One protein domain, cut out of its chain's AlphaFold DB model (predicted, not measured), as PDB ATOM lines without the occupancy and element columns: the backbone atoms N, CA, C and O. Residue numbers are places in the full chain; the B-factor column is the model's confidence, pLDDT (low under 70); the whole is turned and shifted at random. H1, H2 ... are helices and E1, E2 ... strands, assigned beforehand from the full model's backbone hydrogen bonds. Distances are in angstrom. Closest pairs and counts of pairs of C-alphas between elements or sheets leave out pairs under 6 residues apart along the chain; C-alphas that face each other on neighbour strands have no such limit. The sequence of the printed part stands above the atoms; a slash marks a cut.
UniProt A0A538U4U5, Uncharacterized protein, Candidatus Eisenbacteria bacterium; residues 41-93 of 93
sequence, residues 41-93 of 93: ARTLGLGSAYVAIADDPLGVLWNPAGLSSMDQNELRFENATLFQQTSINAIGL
ATOM      1  N   ALA A  41      51.058  -3.881  42.758       94.69
ATOM      2  CA  ALA A  41      50.301  -2.803  43.395       94.69
ATOM      3  C   ALA A  41      49.062  -3.342  44.134       94.69
ATOM      4  O   ALA A  41      48.769  -2.916  45.255       94.69
ATOM      5  N   ARG A  42      48.363  -4.314  43.533       92.12
ATOM      6  CA  ARG A  42      47.194  -4.975  44.132       92.12
ATOM      7  C   ARG A  42      47.570  -5.782  45.375       92.12
ATOM      8  O   ARG A  42      46.948  -5.602  46.421       92.12
ATOM      9  N   THR A  43      48.576  -6.652  45.286       93.62
ATOM     10  CA  THR A  43      48.961  -7.506  46.425       93.62
ATOM     11  C   THR A  43      49.530  -6.676  47.570       93.62
ATOM     12  O   THR A  43      49.265  -6.982  48.732       93.62
ATOM     13  N   LEU A  44      50.243  -5.586  47.255       93.75
ATOM     14  CA  LEU A  44      50.709  -4.608  48.233       93.75
ATOM     15  C   LEU A  44      49.539  -3.946  48.973       93.75
ATOM     16  O   LEU A  44      49.559  -3.878  50.200       93.75
ATOM     17  N   GLY A  45      48.505  -3.498  48.251       92.69
ATOM     18  CA  GLY A  45      47.309  -2.892  48.851       92.69
ATOM     19  C   GLY A  45      46.529  -3.842  49.768       92.69
ATOM     20  O   GLY A  45      45.898  -3.397  50.723       92.69
ATOM     21  N   LEU A  46      46.621  -5.150  49.518       93.94
ATOM     22  CA  LEU A  46      46.017  -6.204  50.338       93.94
ATOM     23  C   LEU A  46      46.917  -6.679  51.490       93.94
ATOM     24  O   LEU A  46      46.565  -7.632  52.182       93.94
ATOM     25  N   GLY A  47      48.094  -6.076  51.683       91.94
ATOM     26  CA  GLY A  47      49.051  -6.524  52.696       91.94
ATOM     27  C   GLY A  47      49.511  -7.971  52.483       91.94
ATOM     28  O   GLY A  47      49.660  -8.713  53.451       91.94
ATOM     29  N   SER A  48      49.677  -8.387  51.224       88.44
ATOM     30  CA  SER A  48      50.023  -9.757  50.805       88.44
ATOM     31  C   SER A  48      48.958 -10.831  51.084       88.44
ATOM     32  O   SER A  48      49.225 -12.021  50.917       88.44
ATOM     33  N   ALA A  49      47.725 -10.452  51.440       92.81
ATOM     34  CA  ALA A  49      46.610 -11.380  51.652       92.81
ATOM     35  C   ALA A  49      45.811 -11.658  50.358       92.81
ATOM     36  O   ALA A  49      44.618 -11.377  50.283       92.81
ATOM     37  N   TYR A  50      46.468 -12.188  49.319       93.50
ATOM     38  CA  TYR A  50      45.873 -12.315  47.975       93.50
ATOM     39  C   TYR A  50      45.494 -13.752  47.551       93.50
ATOM     40  O   TYR A  50      44.630 -13.933  46.703       93.50
ATOM     41  N   VAL A  51      46.063 -14.789  48.179       94.06
ATOM     42  CA  VAL A  51      45.948 -16.212  47.766       94.06
ATOM     43  C   VAL A  51      44.512 -16.695  47.497       94.06
ATOM     44  O   VAL A  51      44.293 -17.498  46.590       94.06
ATOM     45  N   ALA A  52      43.536 -16.236  48.285       94.00
ATOM     46  CA  ALA A  52      42.141 -16.675  48.188       94.00
ATOM     47  C   ALA A  52      41.357 -16.035  47.027       94.00
ATOM     48  O   ALA A  52      40.297 -16.539  46.672       94.00
ATOM     49  N   ILE A  53      41.862 -14.938  46.459       93.38
ATOM     50  CA  ILE A  53      41.216 -14.153  45.394       93.38
ATOM     51  C   ILE A  53      42.122 -14.043  44.160       93.38
ATOM     52  O   ILE A  53      42.148 -13.030  43.473       93.38
ATOM     53  N   ALA A  54      42.938 -15.069  43.934       94.56
ATOM     54  CA  ALA A  54      43.917 -15.116  42.861       94.56
ATOM     55  C   ALA A  54      43.305 -15.623  41.542       94.56
ATOM     56  O   ALA A  54      43.781 -16.594  40.956       94.56
ATOM     57  N   ASP A  55      42.212 -14.995  41.117       92.81
ATOM     58  CA  ASP A  55      41.369 -15.356  39.970       92.81
ATOM     59  C   ASP A  55      41.667 -14.516  38.716       92.81
ATOM     60  O   ASP A  55      40.800 -14.285  37.877       92.81
ATOM     61  N   ASP A  56      42.909 -14.049  38.591       92.75
ATOM     62  CA  ASP A  56      43.377 -13.177  37.515       92.75
ATOM     63  C   ASP A  56      44.822 -13.549  37.100       92.75
ATOM     64  O   ASP A  56      45.380 -14.494  37.670       92.75
ATOM     65  N   PRO A  57      45.474 -12.852  36.143       93.56
ATOM     66  CA  PRO A  57      46.810 -13.222  35.656       93.56
ATOM     67  C   PRO A  57      47.894 -13.379  36.740       93.56
ATOM     68  O   PRO A  57      48.851 -14.136  36.562       93.56
ATOM     69  N   LEU A  58      47.762 -12.712  37.894       92.38
ATOM     70  CA  LEU A  58      48.691 -12.889  39.021       92.38
ATOM     71  C   LEU A  58      48.544 -14.257  39.712       92.38
ATOM     72  O   LEU A  58      49.437 -14.669  40.461       92.38
ATOM     73  N   GLY A  59      47.458 -14.983  39.443       93.06
ATOM     74  CA  GLY A  59      47.198 -16.335  39.932       93.06
ATOM     75  C   GLY A  59      48.296 -17.331  39.576       93.06
ATOM     76  O   GLY A  59      48.596 -18.202  40.388       93.06
ATOM     77  N   VAL A  60      48.999 -17.150  38.450       91.19
ATOM     78  CA  VAL A  60      50.158 -17.985  38.069       91.19
ATOM     79  C   VAL A  60      51.246 -17.982  39.153       91.19
ATOM     80  O   VAL A  60      51.901 -19.000  39.371       91.19
ATOM     81  N   LEU A  61      51.427 -16.852  39.844       90.81
ATOM     82  CA  LEU A  61      52.464 -16.672  40.865       90.81
ATOM     83  C   LEU A  61      51.953 -16.956  42.282       90.81
ATOM     84  O   LEU A  61      52.716 -17.438  43.114       90.81
ATOM     85  N   TRP A  62      50.678 -16.667  42.560       92.19
ATOM     86  CA  TRP A  62      50.116 -16.753  43.913       92.19
ATOM     87  C   TRP A  62      49.322 -18.029  44.192       92.19
ATOM     88  O   TRP A  62      49.454 -18.600  45.274       92.19
ATOM     89  N   ASN A  63      48.470 -18.459  43.259       93.81
ATOM     90  CA  ASN A  63      47.635 -19.652  43.392       93.81
ATOM     91  C   ASN A  63      47.056 -20.060  42.020       93.81
ATOM     92  O   ASN A  63      45.984 -19.582  41.636       93.81
ATOM     93  N   PRO A  64      47.718 -20.980  41.292       94.44
ATOM     94  CA  PRO A  64      47.292 -21.383  39.953       94.44
ATOM     95  C   PRO A  64      45.887 -21.997  39.886       94.44
ATOM     96  O   PRO A  64      45.294 -22.033  38.811       94.44
ATOM     97  N   ALA A  65      45.324 -22.468  41.008       95.56
ATOM     98  CA  ALA A  65      43.963 -23.003  41.029       95.56
ATOM     99  C   ALA A  65      42.907 -21.934  40.690       95.56
ATOM    100  O   ALA A  65      41.883 -22.269  40.096       95.56
ATOM    101  N   GLY A  66      43.166 -20.658  40.999       93.50
ATOM    102  CA  GLY A  66      42.264 -19.551  40.659       93.50
ATOM    103  C   GLY A  66      42.227 -19.222  39.161       93.50
ATOM    104  O   GLY A  66      41.241 -18.676  38.674       93.50
ATOM    105  N   LEU A  67      43.223 -19.656  38.382       93.56
ATOM    106  CA  LEU A  67      43.186 -19.512  36.922       93.56
ATOM    107  C   LEU A  67      42.075 -20.361  36.289       93.56
ATOM    108  O   LEU A  67      41.590 -20.040  35.212       93.56
ATOM    109  N   SER A  68      41.639 -21.436  36.961       94.38
ATOM    110  CA  SER A  68      40.529 -22.269  36.478       94.38
ATOM    111  C   SER A  68      39.174 -21.553  36.498       94.38
ATOM    112  O   SER A  68      38.260 -21.980  35.797       94.38
ATOM    113  N   SER A  69      39.051 -20.469  37.271       90.75
ATOM    114  CA  SER A  69      37.870 -19.599  37.297       90.75
ATOM    115  C   SER A  69      37.964 -18.409  36.338       90.75
ATOM    116  O   SER A  69      37.034 -17.608  36.293       90.75
ATOM    117  N   MET A  70      39.052 -18.268  35.571       92.88
ATOM    118  CA  MET A  70      39.156 -17.210  34.565       92.88
ATOM    119  C   MET A  70      38.374 -17.587  33.306       92.88
ATOM    120  O   MET A  70      38.713 -18.541  32.608       92.88
ATOM    121  N   ASP A  71      37.357 -16.792  32.979       92.25
ATOM    122  CA  ASP A  71      36.524 -17.005  31.789       92.25
ATOM    123  C   ASP A  71      37.093 -16.354  30.516       92.25
ATOM    124  O   ASP A  71      36.604 -16.611  29.415       92.25
ATOM    125  N   GLN A  72      38.079 -15.460  30.646       91.75
ATOM    126  CA  GLN A  72      38.621 -14.647  29.552       91.75
ATOM    127  C   GLN A  72      40.134 -14.470  29.688       91.75
ATOM    128  O   GLN A  72      40.682 -14.502  30.788       91.75
ATOM    129  N   ASN A  73      40.799 -14.203  28.564       92.50
ATOM    130  CA  ASN A  73      42.202 -13.796  28.566       92.50
ATOM    131  C   ASN A  73      42.313 -12.360  29.101       92.50
ATOM    132  O   ASN A  73      41.693 -11.448  28.548       92.50
ATOM    133  N   GLU A  74      43.125 -12.147  30.135       93.38
ATOM    134  CA  GLU A  74      43.343 -10.837  30.752       93.38
ATOM    135  C   GLU A  74      44.829 -10.475  30.706       93.38
ATOM    136  O   GLU A  74      45.688 -11.302  30.976       93.38
ATOM    137  N   LEU A  75      45.132  -9.214  30.396       93.31
ATOM    138  CA  LEU A  75      46.468  -8.645  30.553       93.31
ATOM    139  C   LEU A  75      46.406  -7.577  31.633       93.31
ATOM    140  O   LEU A  75      45.505  -6.732  31.613       93.31
ATOM    141  N   ARG A  76      47.384  -7.562  32.538       91.81
ATOM    142  CA  ARG A  76      47.424  -6.576  33.618       91.81
ATOM    143  C   ARG A  76      48.763  -5.864  33.706       91.81
ATOM    144  O   ARG A  76      49.815  -6.486  33.641       91.81
ATOM    145  N   PHE A  77      48.690  -4.552  33.909       94.50
ATOM    146  CA  PHE A  77      49.828  -3.665  34.120       94.50
ATOM    147  C   PHE A  77      49.587  -2.862  35.394       94.50
ATOM    148  O   PHE A  77      48.535  -2.241  35.552       94.50
ATOM    149  N   GLU A  78      50.554  -2.872  36.301       94.94
ATOM    150  CA  GLU A  78      50.434  -2.236  37.608       94.94
ATOM    151  C   GLU A  78      51.647  -1.353  37.897       94.94
ATOM    152  O   GLU A  78      52.775  -1.713  37.565       94.94
ATOM    153  N   ASN A  79      51.407  -0.224  38.567       95.12
ATOM    154  CA  ASN A  79      52.433   0.655  39.123       95.12
ATOM    155  C   ASN A  79      51.981   1.131  40.509       95.12
ATOM    156  O   ASN A  79      50.900   1.709  40.644       95.12
ATOM    157  N   ALA A  80      52.824   0.945  41.518       95.00
ATOM    158  CA  ALA A  80      52.651   1.499  42.854       95.00
ATOM    159  C   ALA A  80      53.834   2.402  43.192       95.00
ATOM    160  O   ALA A  80      54.980   1.957  43.194       95.00
ATOM    161  N   THR A  81      53.563   3.666  43.511       95.19
ATOM    162  CA  THR A  81      54.580   4.587  44.024       95.19
ATOM    163  C   THR A  81      54.720   4.412  45.526       95.19
ATOM    164  O   THR A  81      53.741   4.520  46.267       95.19
ATOM    165  N   LEU A  82      55.942   4.171  45.965       93.00
ATOM    166  CA  LEU A  82      56.329   3.974  47.351       93.00
ATOM    167  C   LEU A  82      57.063   5.216  47.882       93.00
ATOM    168  O   LEU A  82      57.250   6.226  47.198       93.00
ATOM    169  N   PHE A  83      57.503   5.134  49.134       93.62
ATOM    170  CA  PHE A  83      58.346   6.152  49.751       93.62
ATOM    171  C   PHE A  83      59.708   6.263  49.052       93.62
ATOM    172  O   PHE A  83      60.132   5.376  48.312       93.62
ATOM    173  N   GLN A  84      60.412   7.371  49.301       94.69
ATOM    174  CA  GLN A  84      61.754   7.622  48.753       94.69
ATOM    175  C   GLN A  84      61.814   7.537  47.218       94.69
ATOM    176  O   GLN A  84      62.838   7.165  46.656       94.69
ATOM    177  N   GLN A  85      60.708   7.880  46.543       91.88
ATOM    178  CA  GLN A  85      60.578   7.826  45.081       91.88
ATOM    179  C   GLN A  85      60.816   6.427  44.492       91.88
ATOM    180  O   GLN A  85      61.130   6.295  43.311       91.88
ATOM    181  N   THR A  86      60.664   5.378  45.300       93.06
ATOM    182  CA  THR A  86      60.703   4.002  44.808       93.06
ATOM    183  C   THR A  86      59.355   3.630  44.197       93.06
ATOM    184  O   THR A  86      58.326   4.240  44.499       93.06
ATOM    185  N   SER A  87      59.340   2.648  43.304       93.31
ATOM    186  CA  SER A  87      58.099   2.120  42.747       93.31
ATOM    187  C   SER A  87      58.181   0.620  42.521       93.31
ATOM    188  O   SER A  87      59.260   0.057  42.336       93.31
ATOM    189  N   ILE A  88      57.016  -0.020  42.551       92.94
ATOM    190  CA  ILE A  88      56.824  -1.409  42.141       92.94
ATOM    191  C   ILE A  88      56.030  -1.385  40.845       92.94
ATOM    192  O   ILE A  88      54.961  -0.777  40.792       92.94
ATOM    193  N   ASN A  89      56.535  -2.080  39.833       93.56
ATOM    194  CA  ASN A  89      55.844  -2.295  38.570       93.56
ATOM    195  C   ASN A  89      55.648  -3.791  38.359       93.56
ATOM    196  O   ASN A  89      56.585  -4.562  38.565       93.56
ATOM    197  N   ALA A  90      54.456  -4.190  37.932       91.50
ATOM    198  CA  ALA A  90      54.138  -5.586  37.664       91.50
ATOM    199  C   ALA A  90      53.364  -5.737  36.354       91.50
ATOM    200  O   ALA A  90      52.618  -4.844  35.947       91.50
ATOM    201  N   ILE A  91      53.566  -6.882  35.702       90.50
ATOM    202  CA  ILE A  91      52.885  -7.281  34.471       90.50
ATOM    203  C   ILE A  91      52.393  -8.719  34.655       90.50
ATOM    204  O   ILE A  91      53.162  -9.563  35.118       90.50
ATOM    205  N   GLY A  92      51.138  -8.982  34.299       86.12
ATOM    206  CA  GLY A  92      50.534 -10.317  34.246       86.12
ATOM    207  C   GLY A  92      49.917 -10.576  32.870       86.12
ATOM    208  O   GLY A  92      49.395  -9.638  32.258       86.12
ATOM    209  N   LEU A  93      50.020 -11.818  32.389       80.81
ATOM    210  CA  LEU A  93      49.548 -12.283  31.077       80.81
ATOM    211  C   LEU A  93      48.612 -13.488  31.218       80.81
ATOM    212  O   LEU A  93      48.818 -14.248  32.191       80.81
TER     213      LEU A  93
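What this domain is: This is residues 41 to 93 of the 93 residues of an uncharacterized protein of Candidatus Eisenbacteria bacterium (UniProt A0A538U4U5). A long two-stranded hairpin, E1 and E2, runs along one side, with short helix H1 over it; a long loop leads from H1 to a small corner of two short helices, H2 and H3, beyond the hairpin's open end. The 53 printed residues hold H1, H2, H3, E1, E2 in that order, mixed in class, with an antiparallel sheet. The whole is only just loose, close to compact, with radius of gyration of the C-alphas 12.0 A, and spans 39 by 21 by 13 A.

How they stand to each other: E1, residues 76 to 81, and E2, residues 87 to 92, form an antiparallel hairpin at 172 degrees; N 78 and O 90 are 2.9 A apart, within hydrogen-bond range. The closest C-alphas of H1, residues 41 to 45, and E1 are those of Ala 41 and Ala 80, 4.9 A apart. H2, residues 59 to 62, and H3, residues 64 to 69, touch only at the corner, closest at the C-alphas of Gly 59 and Gly 66, 5.9 A. H1 and H3 are apart. In H1 every O i to N i+4 pair is within hydrogen-bond range, in H3 0 of 2, but 3 of 3 O i to N i+3 pairs; H2 is too short for an i+4 pair.

Where its parts are: H1 begins at C-alpha 41 (50.301, -2.803, 43.395); E2 ends at C-alpha 92 (50.534, -10.317, 34.246). E1 and E2 each measure 16.9 A, H3 10.0 A.

The domain as a whole: The farthest C-alphas, of Asp 71 and Gln 84, are 39.1 A apart. The printed part has no cut; the link from H1 to H2 is long. No printed residue is under 70 in pLDDT.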